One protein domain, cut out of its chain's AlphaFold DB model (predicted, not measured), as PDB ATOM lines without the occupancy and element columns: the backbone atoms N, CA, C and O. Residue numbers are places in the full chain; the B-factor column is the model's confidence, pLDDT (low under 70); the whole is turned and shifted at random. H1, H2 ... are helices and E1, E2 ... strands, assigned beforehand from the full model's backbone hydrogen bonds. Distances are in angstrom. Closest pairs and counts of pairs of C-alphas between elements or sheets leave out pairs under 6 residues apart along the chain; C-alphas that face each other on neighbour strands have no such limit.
ATOM      1  N   GLY A  63     236.247 207.943 225.270       85.81
ATOM      2  CA  GLY A  63     235.421 206.909 224.680       85.81
ATOM      3  C   GLY A  63     236.203 205.735 224.095       85.81
ATOM      4  O   GLY A  63     237.389 205.497 224.359       85.81
ATOM      5  N   ILE A  64     235.469 204.988 223.283       90.06
ATOM      6  CA  ILE A  64     235.885 203.753 222.633       90.06
ATOM      7  C   ILE A  64     235.318 203.717 221.210       90.06
ATOM      8  O   ILE A  64     234.380 204.451 220.897       90.06
ATOM      9  N   GLY A  65     235.825 202.831 220.357       87.62
ATOM     10  CA  GLY A  65     235.282 202.681 219.010       87.62
ATOM     11  C   GLY A  65     236.084 201.750 218.111       87.62
ATOM     12  O   GLY A  65     236.901 200.948 218.563       87.62
ATOM     13  N   LEU A  66     235.804 201.852 216.815       90.44
ATOM     14  CA  LEU A  66     236.422 201.046 215.772       90.44
ATOM     15  C   LEU A  66     236.676 201.893 214.526       90.44
ATOM     16  O   LEU A  66     235.875 202.758 214.176       90.44
ATOM     17  N   MET A  67     237.769 201.614 213.822       90.81
ATOM     18  CA  MET A  67     238.086 202.245 212.544       90.81
ATOM     19  C   MET A  67     238.335 201.175 211.488       90.81
ATOM     20  O   MET A  67     239.129 200.255 211.678       90.81
ATOM     21  N   LEU A  68     237.653 201.309 210.354       92.25
ATOM     22  CA  LEU A  68     237.828 200.444 209.195       92.25
ATOM     23  C   LEU A  68     238.694 201.168 208.169       92.25
ATOM     24  O   LEU A  68     238.351 202.254 207.715       92.25
ATOM     25  N   ILE A  69     239.812 200.555 207.795       93.00
ATOM     26  CA  ILE A  69     240.778 201.128 206.861       93.00
ATOM     27  C   ILE A  69     240.838 200.230 205.635       93.00
ATOM     28  O   ILE A  69     241.201 199.060 205.734       93.00
ATOM     29  N   SER A  70     240.505 200.779 204.470       92.94
ATOM     30  CA  SER A  70     240.720 200.116 203.185       92.94
ATOM     31  C   SER A  70     241.891 200.780 202.481       92.94
ATOM     32  O   SER A  70     241.833 201.964 202.154       92.94
ATOM     33  N   ARG A  71     242.961 200.025 202.243       90.81
ATOM     34  CA  ARG A  71     244.129 200.497 201.504       90.81
ATOM     35  C   ARG A  71     243.908 200.348 199.994       90.81
ATOM     36  O   ARG A  71     243.143 199.476 199.561       90.81
ATOM     37  N   PRO A  72     244.609 201.151 199.175       86.25
ATOM     38  CA  PRO A  72     244.734 200.881 197.748       86.25
ATOM     39  C   PRO A  72     245.223 199.442 197.524       86.25
ATOM     40  O   PRO A  72     246.116 198.978 198.231       86.25
ATOM     41  N   GLY A  73     244.615 198.718 196.583       87.19
ATOM     42  CA  GLY A  73     244.925 197.301 196.337       87.19
ATOM     43  C   GLY A  73     244.058 196.298 197.112       87.19
ATOM     44  O   GLY A  73     244.270 195.096 196.995       87.19
ATOM     45  N   GLY A  74     243.055 196.764 197.865       85.88
ATOM     46  CA  GLY A  74     242.015 195.903 198.442       85.88
ATOM     47  C   GLY A  74     242.350 195.302 199.808       85.88
ATOM     48  O   GLY A  74     241.537 194.550 200.349       85.88
ATOM     49  N   GLU A  75     243.498 195.649 200.395       90.19
ATOM     50  CA  GLU A  75     243.809 195.299 201.780       90.19
ATOM     51  C   GLU A  75     242.870 196.057 202.727       90.19
ATOM     52  O   GLU A  75     242.700 197.273 202.615       90.19
ATOM     53  N   ARG A  76     242.230 195.340 203.650       91.56
ATOM     54  CA  ARG A  76     241.263 195.905 204.596       91.56
ATOM     55  C   ARG A  76     241.695 195.602 206.007       91.56
ATOM     56  O   ARG A  76     242.179 194.504 206.277       91.56
ATOM     57  N   HIS A  77     241.451 196.543 206.900       89.88
ATOM     58  CA  HIS A  77     241.902 196.467 208.275       89.88
ATOM     59  C   HIS A  77     240.889 197.036 209.220       89.88
ATOM     60  O   HIS A  77     240.167 197.975 208.894       89.88
ATOM     61  N   VAL A  78     240.884 196.454 210.405       90.19
ATOM     62  CA  VAL A  78     240.077 196.912 211.515       90.19
ATOM     63  C   VAL A  78     241.037 197.317 212.612       90.19
ATOM     64  O   VAL A  78     241.846 196.506 213.064       90.19
ATOM     65  N   LEU A  79     240.965 198.580 213.001       88.06
ATOM     66  CA  LEU A  79     241.564 199.066 214.227       88.06
ATOM     67  C   LEU A  79     240.468 199.052 215.289       88.06
ATOM     68  O   LEU A  79     239.547 199.864 215.255       88.06
ATOM     69  N   ASP A  80     240.558 198.075 216.181       87.94
ATOM     70  CA  ASP A  80     239.670 197.932 217.328       87.94
ATOM     71  C   ASP A  80     240.283 198.657 218.528       87.94
ATOM     72  O   ASP A  80     241.351 198.279 219.020       87.94
ATOM     73  N   PHE A  81     239.609 199.713 218.972       87.06
ATOM     74  CA  PHE A  81     239.927 200.465 220.179       87.06
ATOM     75  C   PHE A  81     238.735 200.448 221.144       87.06
ATOM     76  O   PHE A  81     238.487 201.398 221.890       87.06
ATOM     77  N   ILE A  82     237.994 199.335 221.154       85.94
ATOM     78  CA  ILE A  82     236.996 199.056 222.175       85.94
ATOM     79  C   ILE A  82     237.706 198.859 223.515       85.94
ATOM     80  O   ILE A  82     238.561 197.986 223.696       85.94
ATOM     81  N   GLY A  83     237.347 199.709 224.471       80.69
ATOM     82  CA  GLY A  83     237.863 199.681 225.829       80.69
ATOM     83  C   GLY A  83     237.540 198.366 226.519       80.69
ATOM     84  O   GLY A  83     236.413 197.872 226.473       80.69
ATOM     85  N   ARG A  84     238.535 197.787 227.191       82.81
ATOM     86  CA  ARG A  84     238.316 196.603 228.027       82.81
ATOM     87  C   ARG A  84     237.742 197.000 229.379       82.81
ATOM     88  O   ARG A  84     238.007 198.098 229.882       82.81
ATOM     89  N   SER A  85     237.034 196.052 229.988       85.44
ATOM     90  CA  SER A  85     236.637 196.159 231.387       85.44
ATOM     91  C   SER A  85     237.881 196.328 232.277       85.44
ATOM     92  O   SER A  85     238.887 195.637 232.044       85.44
ATOM     93  N   PRO A  86     237.860 197.252 233.256       84.12
ATOM     94  CA  PRO A  86     238.953 197.430 234.203       84.12
ATOM     95  C   PRO A  86     239.314 196.118 234.907       84.12
ATOM     96  O   PRO A  86     238.453 195.305 235.225       84.12
ATOM     97  N   ARG A  87     240.596 195.915 235.229       86.25
ATOM     98  CA  ARG A  87     241.050 194.681 235.902       86.25
ATOM     99  C   ARG A  87     240.397 194.462 237.275       86.25
ATOM    100  O   ARG A  87     240.274 193.322 237.704       86.25
ATOM    101  N   GLU A  96     222.578 198.093 238.699       80.81
ATOM    102  CA  GLU A  96     222.191 198.582 237.365       80.81
ATOM    103  C   GLU A  96     222.232 200.117 237.285       80.81
ATOM    104  O   GLU A  96     222.722 200.666 236.300       80.81
ATOM    105  N   ASP A  97     221.841 200.815 238.355       80.25
ATOM    106  CA  ASP A  97     221.905 202.281 238.426       80.25
ATOM    107  C   ASP A  97     223.348 202.812 238.359       80.25
ATOM    108  O   ASP A  97     223.623 203.803 237.682       80.25
ATOM    109  N   GLU A  98     224.301 202.117 238.993       80.31
ATOM    110  CA  GLU A  98     225.734 202.456 238.932       80.31
ATOM    111  C   GLU A  98     226.365 202.167 237.557       80.31
ATOM    112  O   GLU A  98     227.428 202.703 237.228       80.31
ATOM    113  N   GLN A  99     225.729 201.309 236.754       77.12
ATOM    114  CA  GLN A  99     226.108 201.054 235.362       77.12
ATOM    115  C   GLN A  99     225.469 202.063 234.403       77.12
ATOM    116  O   GLN A  99     226.074 202.396 233.385       77.12
ATOM    117  N   ALA A 100     224.277 202.574 234.721       80.06
ATOM    118  CA  ALA A 100     223.604 203.605 233.935       80.06
ATOM    119  C   ALA A 100     224.308 204.970 234.043       80.06
ATOM    120  O   ALA A 100     224.327 205.738 233.081       80.06
ATOM    121  N   GLY A 101     224.936 205.260 235.185       79.69
ATOM    122  CA  GLY A 101     225.704 206.481 235.393       79.69
ATOM    123  C   GLY A 101     226.721 206.361 236.524       79.69
ATOM    124  O   GLY A 101     226.514 205.655 237.504       79.69
ATOM    125  N   GLY A 102     227.834 207.084 236.398       83.75
ATOM    126  CA  GLY A 102     228.873 207.155 237.427       83.75
ATOM    127  C   GLY A 102     230.208 206.527 237.016       83.75
ATOM    128  O   GLY A 102     230.381 206.060 235.896       83.75
ATOM    129  N   PRO A 103     231.203 206.521 237.914       82.75
ATOM    130  CA  PRO A 103     232.573 206.128 237.574       82.75
ATOM    131  C   PRO A 103     232.729 204.633 237.259       82.75
ATOM    132  O   PRO A 103     233.707 204.240 236.625       82.75
ATOM    133  N   LYS A 104     231.783 203.791 237.697       82.75
ATOM    134  CA  LYS A 104     231.805 202.343 237.455       82.75
ATOM    135  C   LYS A 104     231.301 201.955 236.058       82.75
ATOM    136  O   LYS A 104     231.581 200.840 235.622       82.75
ATOM    137  N   SER A 105     230.605 202.850 235.350       82.56
ATOM    138  CA  SER A 105     230.103 202.593 233.994       82.56
ATOM    139  C   SER A 105     231.157 202.811 232.903       82.56
ATOM    140  O   SER A 105     231.003 202.342 231.775       82.56
ATOM    141  N   CYS A 106     232.261 203.494 233.222       82.12
ATOM    142  CA  CYS A 106     233.302 203.805 232.253       82.12
ATOM    143  C   CYS A 106     234.198 202.590 231.965       82.12
ATOM    144  O   CYS A 106     234.885 202.063 232.842       82.12
ATOM    145  N   ALA A 107     234.257 202.185 230.695       84.31
ATOM    146  CA  ALA A 107     235.302 201.289 230.214       84.31
ATOM    147  C   ALA A 107     236.665 202.003 230.186       84.31
ATOM    148  O   ALA A 107     236.755 203.229 230.238       84.31
ATOM    149  N   THR A 108     237.749 201.231 230.066       85.88
ATOM    150  CA  THR A 108     239.085 201.819 229.884       85.88
ATOM    151  C   THR A 108     239.102 202.643 228.587       85.88
ATOM    152  O   THR A 108     238.785 202.070 227.542       85.88
ATOM    153  N   PRO A 109     239.484 203.934 228.607       84.69
ATOM    154  CA  PRO A 109     239.449 204.779 227.416       84.69
ATOM    155  C   PRO A 109     240.360 204.212 226.323       84.69
ATOM    156  O   PRO A 109     241.553 203.985 226.546       84.69
ATOM    157  N   GLY A 110     239.785 203.956 225.147       82.88
ATOM    158  CA  GLY A 110     240.459 203.294 224.027       82.88
ATOM    159  C   GLY A 110     240.900 204.249 222.920       82.88
ATOM    160  O   GLY A 110     241.889 203.975 222.242       82.88
ATOM    161  N   ASN A 111     240.235 205.401 222.776       81.94
ATOM    162  CA  ASN A 111     240.473 206.336 221.668       81.94
ATOM    163  C   ASN A 111     241.903 206.912 221.631       81.94
ATOM    164  O   ASN A 111     242.442 207.120 220.547       81.94
ATOM    165  N   LEU A 112     242.535 207.151 222.789       73.12
ATOM    166  CA  LEU A 112     243.938 207.603 222.870       73.12
ATOM    167  C   LEU A 112     244.939 206.455 223.005       73.12
ATOM    168  O   LEU A 112     246.099 206.565 222.611       73.12
ATOM    169  N   GLY A 113     244.502 205.366 223.632       65.06
ATOM    170  CA  GLY A 113     245.346 204.252 224.012       65.06
ATOM    171  C   GLY A 113     245.002 203.027 223.190       65.06
ATOM    172  O   GLY A 113     244.238 202.181 223.646       65.06
ATOM    173  N   CYS A 114     245.658 202.851 222.043       49.44
ATOM    174  CA  CYS A 114     245.767 201.540 221.398       49.44
ATOM    175  C   CYS A 114     246.637 200.604 222.264       49.44
ATOM    176  O   CYS A 114     247.725 200.190 221.867       49.44
ATOM    177  N   ARG A 115     246.211 200.293 223.496       39.59
ATOM    178  CA  ARG A 115     246.943 199.415 224.417       39.59
ATOM    179  C   ARG A 115     246.442 197.981 224.285       39.59
ATOM    180  O   ARG A 115     245.829 197.393 225.169       39.59
ATOM    181  N   GLY A 116     246.764 197.418 223.135       39.34
ATOM    182  CA  GLY A 116     246.783 195.999 222.810       39.34
ATOM    183  C   GLY A 116     247.723 195.845 221.617       39.34
ATOM    184  O   GLY A 116     248.025 196.862 220.992       39.34
ATOM    185  N   PRO A 117     248.221 194.642 221.262       39.81
ATOM    186  CA  PRO A 117     248.835 194.508 219.946       39.81
ATOM    187  C   PRO A 117     247.812 195.084 218.977       39.81
ATOM    188  O   PRO A 117     246.657 194.660 219.049       39.81
ATOM    189  N   ALA A 118     248.193 196.090 218.185       40.09
ATOM    190  CA  ALA A 118     247.382 196.575 217.085       40.09
ATOM    191  C   ALA A 118     247.150 195.346 216.212       40.09
ATOM    192  O   ALA A 118     247.964 194.988 215.361       40.09
ATOM    193  N   ARG A 119     246.108 194.580 216.542       42.50
ATOM    194  CA  ARG A 119     245.729 193.387 215.826       42.50
ATOM    195  C   ARG A 119     245.019 193.988 214.649       42.50
ATOM    196  O   ARG A 119     243.810 194.134 214.636       42.50
ATOM    197  N   TRP A 120     245.848 194.371 213.696       44.72
ATOM    198  CA  TRP A 120     245.535 194.504 212.305       44.72
ATOM    199  C   TRP A 120     244.978 193.156 211.863       44.72
ATOM    200  O   TRP A 120     245.668 192.293 211.316       44.72
ATOM    201  N   SER A 121     243.731 192.897 212.235       47.22
ATOM    202  CA  SER A 121     242.991 191.754 211.766       47.22
ATOM    203  C   SER A 121     242.706 192.065 210.314       47.22
ATOM    204  O   SER A 121     241.847 192.879 209.984       47.22
ATOM    205  N   ARG A 122     243.465 191.418 209.426       42.84
ATOM    206  CA  ARG A 122     243.004 191.213 208.059       42.84
ATOM    207  C   ARG A 122     241.650 190.507 208.178       42.84
ATOM    208  O   ARG A 122     241.615 189.421 208.764       42.84
ATOM    209  N   PRO A 123     240.544 191.087 207.690       41.75
ATOM    210  CA  PRO A 123     239.295 190.372 207.596       41.75
ATOM    211  C   PRO A 123     239.499 189.319 206.510       41.75
ATOM    212  O   PRO A 123     239.370 189.584 205.318       41.75
ATOM    213  N   SER A 124     239.913 188.119 206.914       35.09
ATOM    214  CA  SER A 124     239.881 186.967 206.027       35.09
ATOM    215  C   SER A 124     238.422 186.711 205.668       35.09
ATOM    216  O   SER A 124     237.593 186.526 206.560       35.09
TER     217      SER A 124
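What this domain is: This is residues 63 to 87 and 96 to 124 of the 169 residues of an uncharacterized protein of Candidatus Rokubacteria bacterium (UniProt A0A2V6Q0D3). There is little regular structure here: a thin two-stranded hairpin, E1 and E2, makes one end of an elongated shape, and a single short helix, H1, sits at the far end. From H1 the unnamed residues 101 to 124 run back to the hairpin, and residues 98 to 103 stick out. The 54 printed residues hold E1, E2 and H1 in that order, an antiparallel sheet E1 - E2, and a mixed class with 17 residues in named elements. The whole is only just loose, close to extended, with a radius of gyration of the C-alphas of 14.5 A and spans of 48 by 20 by 18 A.

Where its parts are: E1, residues 65 to 70, begins at C-alpha (235.282, 202.681, 219.010) and is 16.9 A long. E2, residues 76 to 81, is 16.3 A long. H1, residues 96 to 100, is 6.2 A long and ends at C-alpha (223.604, 203.605, 233.935).

How they stand to each other: E1 and E2 form an antiparallel hairpin at 164 degrees, with N 69 and O 77 within hydrogen-bond range at 2.8 A. H1, with every O i to N i+4 pair within hydrogen-bond range, is apart from E1.

The domain as a whole: The farthest C-alphas, of Gly 73 and Asp 97, are 48.2 A apart. Residues 88 to 95 are cut out, a C-alpha gap of 19.3 A. Residues 113 to 124 have pLDDT under 70.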